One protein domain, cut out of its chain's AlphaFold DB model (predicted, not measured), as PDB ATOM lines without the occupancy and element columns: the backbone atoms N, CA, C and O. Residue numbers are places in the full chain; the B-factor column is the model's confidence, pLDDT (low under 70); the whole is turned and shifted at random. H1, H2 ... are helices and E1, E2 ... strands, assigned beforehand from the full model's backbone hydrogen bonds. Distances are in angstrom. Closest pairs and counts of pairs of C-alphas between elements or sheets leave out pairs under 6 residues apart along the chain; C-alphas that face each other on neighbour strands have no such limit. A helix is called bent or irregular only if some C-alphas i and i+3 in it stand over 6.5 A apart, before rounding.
ATOM      1  N   ILE A   3     -31.506  40.152  42.642       64.44
ATOM      2  CA  ILE A   3     -31.490  39.019  43.574       64.44
ATOM      3  C   ILE A   3     -31.175  39.576  44.961       64.44
ATOM      4  O   ILE A   3     -30.151  40.228  45.166       64.44
ATOM      5  N   THR A   4     -32.062  39.305  45.912       62.22
ATOM      6  CA  THR A   4     -31.841  39.603  47.329       62.22
ATOM      7  C   THR A   4     -31.230  38.370  47.983       62.22
ATOM      8  O   THR A   4     -31.818  37.289  47.923       62.22
ATOM      9  N   VAL A   5     -30.052  38.518  48.585       64.44
ATOM     10  CA  VAL A   5     -29.448  37.486  49.438       64.44
ATOM     11  C   VAL A   5     -29.942  37.748  50.863       64.44
ATOM     12  O   VAL A   5     -30.156  38.897  51.220       64.44
ATOM     13  N   ALA A   6     -30.225  36.716  51.660       57.78
ATOM     14  CA  ALA A   6     -30.796  36.892  52.999       57.78
ATOM     15  C   ALA A   6     -29.868  37.740  53.904       57.78
ATOM     16  O   ALA A   6     -28.874  37.235  54.416       57.78
ATOM     17  N   GLY A   7     -30.203  39.023  54.061       57.91
ATOM     18  CA  GLY A   7     -29.386  40.070  54.682       57.91
ATOM     19  C   GLY A   7     -29.654  41.409  53.986       57.91
ATOM     20  O   GLY A   7     -30.258  41.431  52.918       57.91
ATOM     21  N   GLU A   8     -29.260  42.535  54.581       58.19
ATOM     22  CA  GLU A   8     -29.478  43.881  54.002       58.19
ATOM     23  C   GLU A   8     -28.753  44.092  52.654       58.19
ATOM     24  O   GLU A   8     -29.017  45.062  51.940       58.19
ATOM     25  N   ASP A   9     -27.890  43.150  52.272       66.12
ATOM     26  CA  ASP A   9     -27.099  43.192  51.054       66.12
ATOM     27  C   ASP A   9     -27.884  42.672  49.840       66.12
ATOM     28  O   ASP A   9     -28.267  41.502  49.729       66.12
ATOM     29  N   SER A  10     -28.091  43.561  48.867       69.75
ATOM     30  CA  SER A  10     -28.662  43.218  47.563       69.75
ATOM     31  C   SER A  10     -27.570  43.134  46.502       69.75
ATOM     32  O   SER A  10     -26.704  44.004  46.407       69.75
ATOM     33  N   VAL A  11     -27.624  42.095  45.665       69.38
ATOM     34  CA  VAL A  11     -26.722  41.961  44.517       69.38
ATOM     35  C   VAL A  11     -27.491  42.349  43.262       69.38
ATOM     36  O   VAL A  11     -28.469  41.706  42.871       69.38
ATOM     37  N   THR A  12     -27.038  43.419  42.614       73.62
ATOM     38  CA  THR A  12     -27.574  43.849  41.321       73.62
ATOM     39  C   THR A  12     -26.615  43.433  40.220       73.62
ATOM     40  O   THR A  12     -25.435  43.768  40.255       73.62
ATOM     41  N   PHE A  13     -27.132  42.726  39.220       75.38
ATOM     42  CA  PHE A  13     -26.405  42.422  37.993       75.38
ATOM     43  C   PHE A  13     -27.167  42.978  36.798       75.38
ATOM     44  O   PHE A  13     -28.405  42.985  36.739       75.38
ATOM     45  N   THR A  14     -26.385  43.442  35.832       79.44
ATOM     46  CA  THR A  14     -26.884  43.965  34.567       79.44
ATOM     47  C   THR A  14     -26.851  42.836  33.555       79.44
ATOM     48  O   THR A  14     -25.831  42.167  33.402       79.44
ATOM     49  N   LEU A  15     -27.983  42.596  32.900       80.19
ATOM     50  CA  LEU A  15     -28.055  41.685  31.767       80.19
ATOM     51  C   LEU A  15     -27.749  42.498  30.515       80.19
ATOM     52  O   LEU A  15     -28.281  43.598  30.363       80.19
ATOM     53  N   ASP A  16     -26.909  41.975  29.631       88.44
ATOM     54  CA  ASP A  16     -26.764  42.570  28.308       88.44
ATOM     55  C   ASP A  16     -28.056  42.405  27.486       88.44
ATOM     56  O   ASP A  16     -28.993  41.693  27.877       88.44
ATOM     57  N   GLU A  17     -28.121  43.086  26.344       87.31
ATOM     58  CA  GLU A  17     -29.301  43.076  25.476       87.31
ATOM     59  C   GLU A  17     -29.666  41.655  25.021       87.31
ATOM     60  O   GLU A  17     -30.831  41.266  25.060       87.31
ATOM     61  N   SER A  18     -28.673  40.840  24.653       87.06
ATOM     62  CA  SER A  18     -28.909  39.488  24.141       87.06
ATOM     63  C   SER A  18     -29.533  38.575  25.201       87.06
ATOM     64  O   SER A  18     -30.504  37.865  24.923       87.06
ATOM     65  N   ILE A  19     -29.041  38.654  26.441       87.44
ATOM     66  CA  ILE A  19     -29.571  37.888  27.570       87.44
ATOM     67  C   ILE A  19     -30.953  38.413  27.962       87.44
ATOM     68  O   ILE A  19     -31.848  37.622  28.262       87.44
ATOM     69  N   SER A  20     -31.160  39.731  27.918       84.69
ATOM     70  CA  SER A  20     -32.454  40.353  28.222       84.69
ATOM     71  C   SER A  20     -33.546  39.903  27.245       84.69
ATOM     72  O   SER A  20     -34.640  39.528  27.673       84.69
ATOM     73  N   GLN A  21     -33.234  39.852  25.947       87.81
ATOM     74  CA  GLN A  21     -34.147  39.356  24.916       87.81
ATOM     75  C   GLN A  21     -34.453  37.864  25.092       87.81
ATOM     76  O   GLN A  21     -35.619  37.461  25.088       87.81
ATOM     77  N   ALA A  22     -33.430  37.035  25.321       87.94
ATOM     78  CA  ALA A  22     -33.619  35.606  25.571       87.94
ATOM     79  C   ALA A  22     -34.455  35.349  26.839       87.94
ATOM     80  O   ALA A  22     -35.329  34.477  26.853       87.94
ATOM     81  N   TRP A  23     -34.242  36.140  27.893       85.00
ATOM     82  CA  TRP A  23     -35.029  36.078  29.121       85.00
ATOM     83  C   TRP A  23     -36.498  36.433  28.880       85.00
ATOM     84  O   TRP A  23     -37.387  35.731  29.363       85.00
ATOM     85  N   LEU A  24     -36.775  37.474  28.088       83.69
ATOM     86  CA  LEU A  24     -38.139  37.839  27.706       83.69
ATOM     87  C   LEU A  24     -38.821  36.709  26.922       83.69
ATOM     88  O   LEU A  24     -39.958  36.350  27.222       83.69
ATOM     89  N   GLN A  25     -38.119  36.084  25.976       85.56
ATOM     90  CA  GLN A  25     -38.637  34.920  25.251       85.56
ATOM     91  C   GLN A  25     -38.930  33.743  26.189       85.56
ATOM     92  O   GLN A  25     -39.952  33.073  26.047       85.56
ATOM     93  N   GLN A  26     -38.064  33.507  27.175       80.69
ATOM     94  CA  GLN A  26     -38.272  32.475  28.185       80.69
ATOM     95  C   GLN A  26     -39.480  32.791  29.082       80.69
ATOM     96  O   GLN A  26     -40.208  31.879  29.474       80.69
ATOM     97  N   GLN A  27     -39.731  34.071  29.370       77.00
ATOM     98  CA  GLN A  27     -40.907  34.539  30.102       77.00
ATOM     99  C   GLN A  27     -42.198  34.326  29.301       77.00
ATOM    100  O   GLN A  27     -43.190  33.880  29.868       77.00
ATOM    101  N   LEU A  28     -42.178  34.588  27.993       80.56
ATOM    102  CA  LEU A  28     -43.324  34.376  27.100       80.56
ATOM    103  C   LEU A  28     -43.665  32.887  26.926       80.56
ATOM    104  O   LEU A  28     -44.815  32.539  26.698       80.56
ATOM    105  N   ARG A  29     -42.690  31.983  27.095       76.12
ATOM    106  CA  ARG A  29     -42.907  30.523  27.088       76.12
ATOM    107  C   ARG A  29     -43.523  29.976  28.389       76.12
ATOM    108  O   ARG A  29     -43.728  28.768  28.495       76.12
ATOM    109  N   ARG A  30     -43.805  30.823  29.392       63.81
ATOM    110  CA  ARG A  30     -44.294  30.405  30.724       63.81
ATOM    111  C   ARG A  30     -45.740  29.907  30.773       63.81
ATOM    112  O   ARG A  30     -46.166  29.483  31.845       63.81
ATOM    113  N   ASP A  31     -46.458  29.882  29.655       64.00
ATOM    114  CA  ASP A  31     -47.838  29.379  29.602       64.00
ATOM    115  C   ASP A  31     -47.954  27.868  29.893       64.00
ATOM    116  O   ASP A  31     -49.046  27.372  30.169       64.00
ATOM    117  N   SER A  32     -46.834  27.129  29.919       69.31
ATOM    118  CA  SER A  32     -46.790  25.739  30.390       69.31
ATOM    119  C   SER A  32     -46.221  25.622  31.817       69.31
ATOM    120  O   SER A  32     -45.066  25.998  32.055       69.31
ATOM    121  N   PRO A  33     -46.962  25.026  32.774       65.75
ATOM    122  CA  PRO A  33     -46.479  24.762  34.131       65.75
ATOM    123  C   PRO A  33     -45.175  23.953  34.179       65.75
ATOM    124  O   PRO A  33     -44.344  24.214  35.049       65.75
ATOM    125  N   ALA A  34     -44.980  23.024  33.236       68.75
ATOM    126  CA  ALA A  34     -43.787  22.181  33.153       68.75
ATOM    127  C   ALA A  34     -42.531  22.998  32.806       68.75
ATOM    128  O   ALA A  34     -41.509  22.890  33.473       68.75
ATOM    129  N   SER A  35     -42.631  23.914  31.837       69.06
ATOM    130  CA  SER A  35     -41.504  24.763  31.420       69.06
ATOM    131  C   SER A  35     -41.033  25.729  32.510       69.06
ATOM    132  O   SER A  35     -39.872  26.143  32.527       69.06
ATOM    133  N   ARG A  36     -41.928  26.095  33.435       67.25
ATOM    134  CA  ARG A  36     -41.604  26.930  34.594       67.25
ATOM    135  C   ARG A  36     -40.818  26.160  35.656       67.25
ATOM    136  O   ARG A  36     -39.863  26.726  36.179       67.25
ATOM    137  N   ILE A  37     -41.207  24.920  35.958       71.50
ATOM    138  CA  ILE A  37     -40.500  24.068  36.929       71.50
ATOM    139  C   ILE A  37     -39.070  23.818  36.439       71.50
ATOM    140  O   ILE A  37     -38.124  24.164  37.139       71.50
ATOM    141  N   ASP A  38     -38.908  23.418  35.175       82.81
ATOM    142  CA  ASP A  38     -37.589  23.177  34.577       82.81
ATOM    143  C   ASP A  38     -36.669  24.409  34.623       82.81
ATOM    144  O   ASP A  38     -35.455  24.300  34.797       82.81
ATOM    145  N   LEU A  39     -37.221  25.614  34.432       82.00
ATOM    146  CA  LEU A  39     -36.438  26.846  34.517       82.00
ATOM    147  C   LEU A  39     -35.988  27.133  35.952       82.00
ATOM    148  O   LEU A  39     -34.829  27.493  36.153       82.00
ATOM    149  N   VAL A  40     -36.898  27.007  36.920       83.25
ATOM    150  CA  VAL A  40     -36.602  27.260  38.335       83.25
ATOM    151  C   VAL A  40     -35.552  26.278  38.838       83.25
ATOM    152  O   VAL A  40     -34.581  26.718  39.446       83.25
ATOM    153  N   ASP A  41     -35.675  24.995  38.505       85.50
ATOM    154  CA  ASP A  41     -34.728  23.965  38.937       85.50
ATOM    155  C   ASP A  41     -33.332  24.196  38.348       85.50
ATOM    156  O   ASP A  41     -32.329  24.149  39.065       85.50
ATOM    157  N   ARG A  42     -33.247  24.541  37.054       87.44
ATOM    158  CA  ARG A  42     -31.963  24.889  36.423       87.44
ATOM    159  C   ARG A  42     -31.339  26.141  37.034       87.44
ATOM    160  O   ARG A  42     -30.131  26.156  37.268       87.44
ATOM    161  N   LEU A  43     -32.138  27.178  37.302       86.56
ATOM    162  CA  LEU A  43     -31.659  28.400  37.953       86.56
ATOM    163  C   LEU A  43     -31.180  28.118  39.379       86.56
ATOM    164  O   LEU A  43     -30.097  28.566  39.743       86.56
ATOM    165  N   ALA A  44     -31.936  27.348  40.160       86.88
ATOM    166  CA  ALA A  44     -31.578  26.983  41.525       86.88
ATOM    167  C   ALA A  44     -30.269  26.180  41.571       86.88
ATOM    168  O   ALA A  44     -29.376  26.504  42.356       86.88
ATOM    169  N   ALA A  45     -30.109  25.185  40.694       86.50
ATOM    170  CA  ALA A  45     -28.889  24.384  40.610       86.50
ATOM    171  C   ALA A  45     -27.666  25.230  40.206       86.50
ATOM    172  O   ALA A  45     -26.597  25.135  40.820       86.50
ATOM    173  N   CYS A  46     -27.829  26.095  39.199       88.94
ATOM    174  CA  CYS A  46     -26.769  26.984  38.726       88.94
ATOM    175  C   CYS A  46     -26.361  28.007  39.799       88.94
ATOM    176  O   CYS A  46     -25.169  28.180  40.075       88.94
ATOM    177  N   LEU A  47     -27.341  28.636  40.451       86.88
ATOM    178  CA  LEU A  47     -27.092  29.635  41.483       86.88
ATOM    179  C   LEU A  47     -26.449  29.011  42.723       86.88
ATOM    180  O   LEU A  47     -25.469  29.553  43.213       86.88
ATOM    181  N   THR A  48     -26.914  27.844  43.175       86.88
ATOM    182  CA  THR A  48     -26.305  27.118  44.309       86.88
ATOM    183  C   THR A  48     -24.825  26.837  44.056       86.88
ATOM    184  O   THR A  48     -23.980  27.090  44.914       86.88
ATOM    185  N   THR A  49     -24.494  26.367  42.850       87.12
ATOM    186  CA  THR A  49     -23.104  26.092  42.461       87.12
ATOM    187  C   THR A  49     -22.264  27.367  42.458       87.12
ATOM    188  O   THR A  49     -21.155  27.372  42.983       87.12
ATOM    189  N   SER A  50     -22.805  28.454  41.908       87.56
ATOM    190  CA  SER A  50     -22.108  29.742  41.830       87.56
ATOM    191  C   SER A  50     -21.918  30.364  43.217       87.56
ATOM    192  O   SER A  50     -20.840  30.851  43.535       87.56
ATOM    193  N   MET A  51     -22.923  30.280  44.093       85.25
ATOM    194  CA  MET A  51     -22.830  30.769  45.470       85.25
ATOM    195  C   MET A  51     -21.738  30.042  46.259       85.25
ATOM    196  O   MET A  51     -20.962  30.692  46.949       85.25
ATOM    197  N   LEU A  52     -21.605  28.720  46.101       84.50
ATOM    198  CA  LEU A  52     -20.516  27.947  46.714       84.50
ATOM    199  C   LEU A  52     -19.113  28.388  46.263       84.50
ATOM    200  O   LEU A  52     -18.138  28.079  46.947       84.50
ATOM    201  N   GLN A  53     -18.986  29.056  45.113       85.62
ATOM    202  CA  GLN A  53     -17.713  29.605  44.631       85.62
ATOM    203  C   GLN A  53     -17.409  30.993  45.198       85.62
ATOM    204  O   GLN A  53     -16.243  31.374  45.236       85.62
ATOM    205  N   CYS A  54     -18.430  31.731  45.635       85.75
ATOM    206  CA  CYS A  54     -18.274  33.061  46.224       85.75
ATOM    207  C   CYS A  54     -17.981  33.029  47.729       85.75
ATOM    208  O   CYS A  54     -17.584  34.047  48.284       85.75
ATOM    209  N   LEU A  55     -18.225  31.899  48.395       85.88
ATOM    210  CA  LEU A  55     -17.959  31.739  49.823       85.88
ATOM    211  C   LEU A  55     -16.469  31.515  50.090       85.88
ATOM    212  O   LEU A  55     -15.782  30.839  49.316       85.88
TER     213      LEU A  55
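AT A GLANCE: This is residues 3 to 55 of the 116 residues of an uncharacterized protein of Luteibacter yeojuensis (UniProt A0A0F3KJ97). Two helices, H1 and the longer H2, meet near their ends as a V, and a hooked first stretch with the short strand E1 makes a third side of an open, hollow frame. The 53 printed residues hold, in order, E1, H1 and H2; the class is mostly helix. The whole is loose, with a radius of gyration of the C-alphas of 13.3 A and spans of 35 by 25 by 20 A.

IN THESE COORDINATES: E1 is residues 10 to 12, starting at C-alpha 10 (-28.662, 43.218, 47.563). H1 is residues 17 to 31, 23.4 A long, and irregular: C-alphas 28 and 31 are 7.2 A apart. H2 is residues 33 to 54, 31.8 A long, ending at C-alpha 54 (-18.274, 33.061, 46.224).

HOW THE PARTS SIT: Residues 3 to 4 pair antiparallel with residues 10 to 11 of E1, which pairs with no named strand. E1 is apart from H1 and H2. H1 and H2 are close but not clearly touching, the closest C-alphas, of Arg 30 and Arg 36, 5.9 A apart; they run opposite ways at a steep tilt of 41 degrees. Every O i to N i+4 pair is within hydrogen-bond range in H2, 9 of 11 in H1.

THE WHOLE: The C-alphas farthest apart, of Asp 31 and Leu 55, are 36.2 A apart. The printed part has no cut, and both links are tight. The pLDDT is under 70 at residues 3 to 11 and 30 to 36.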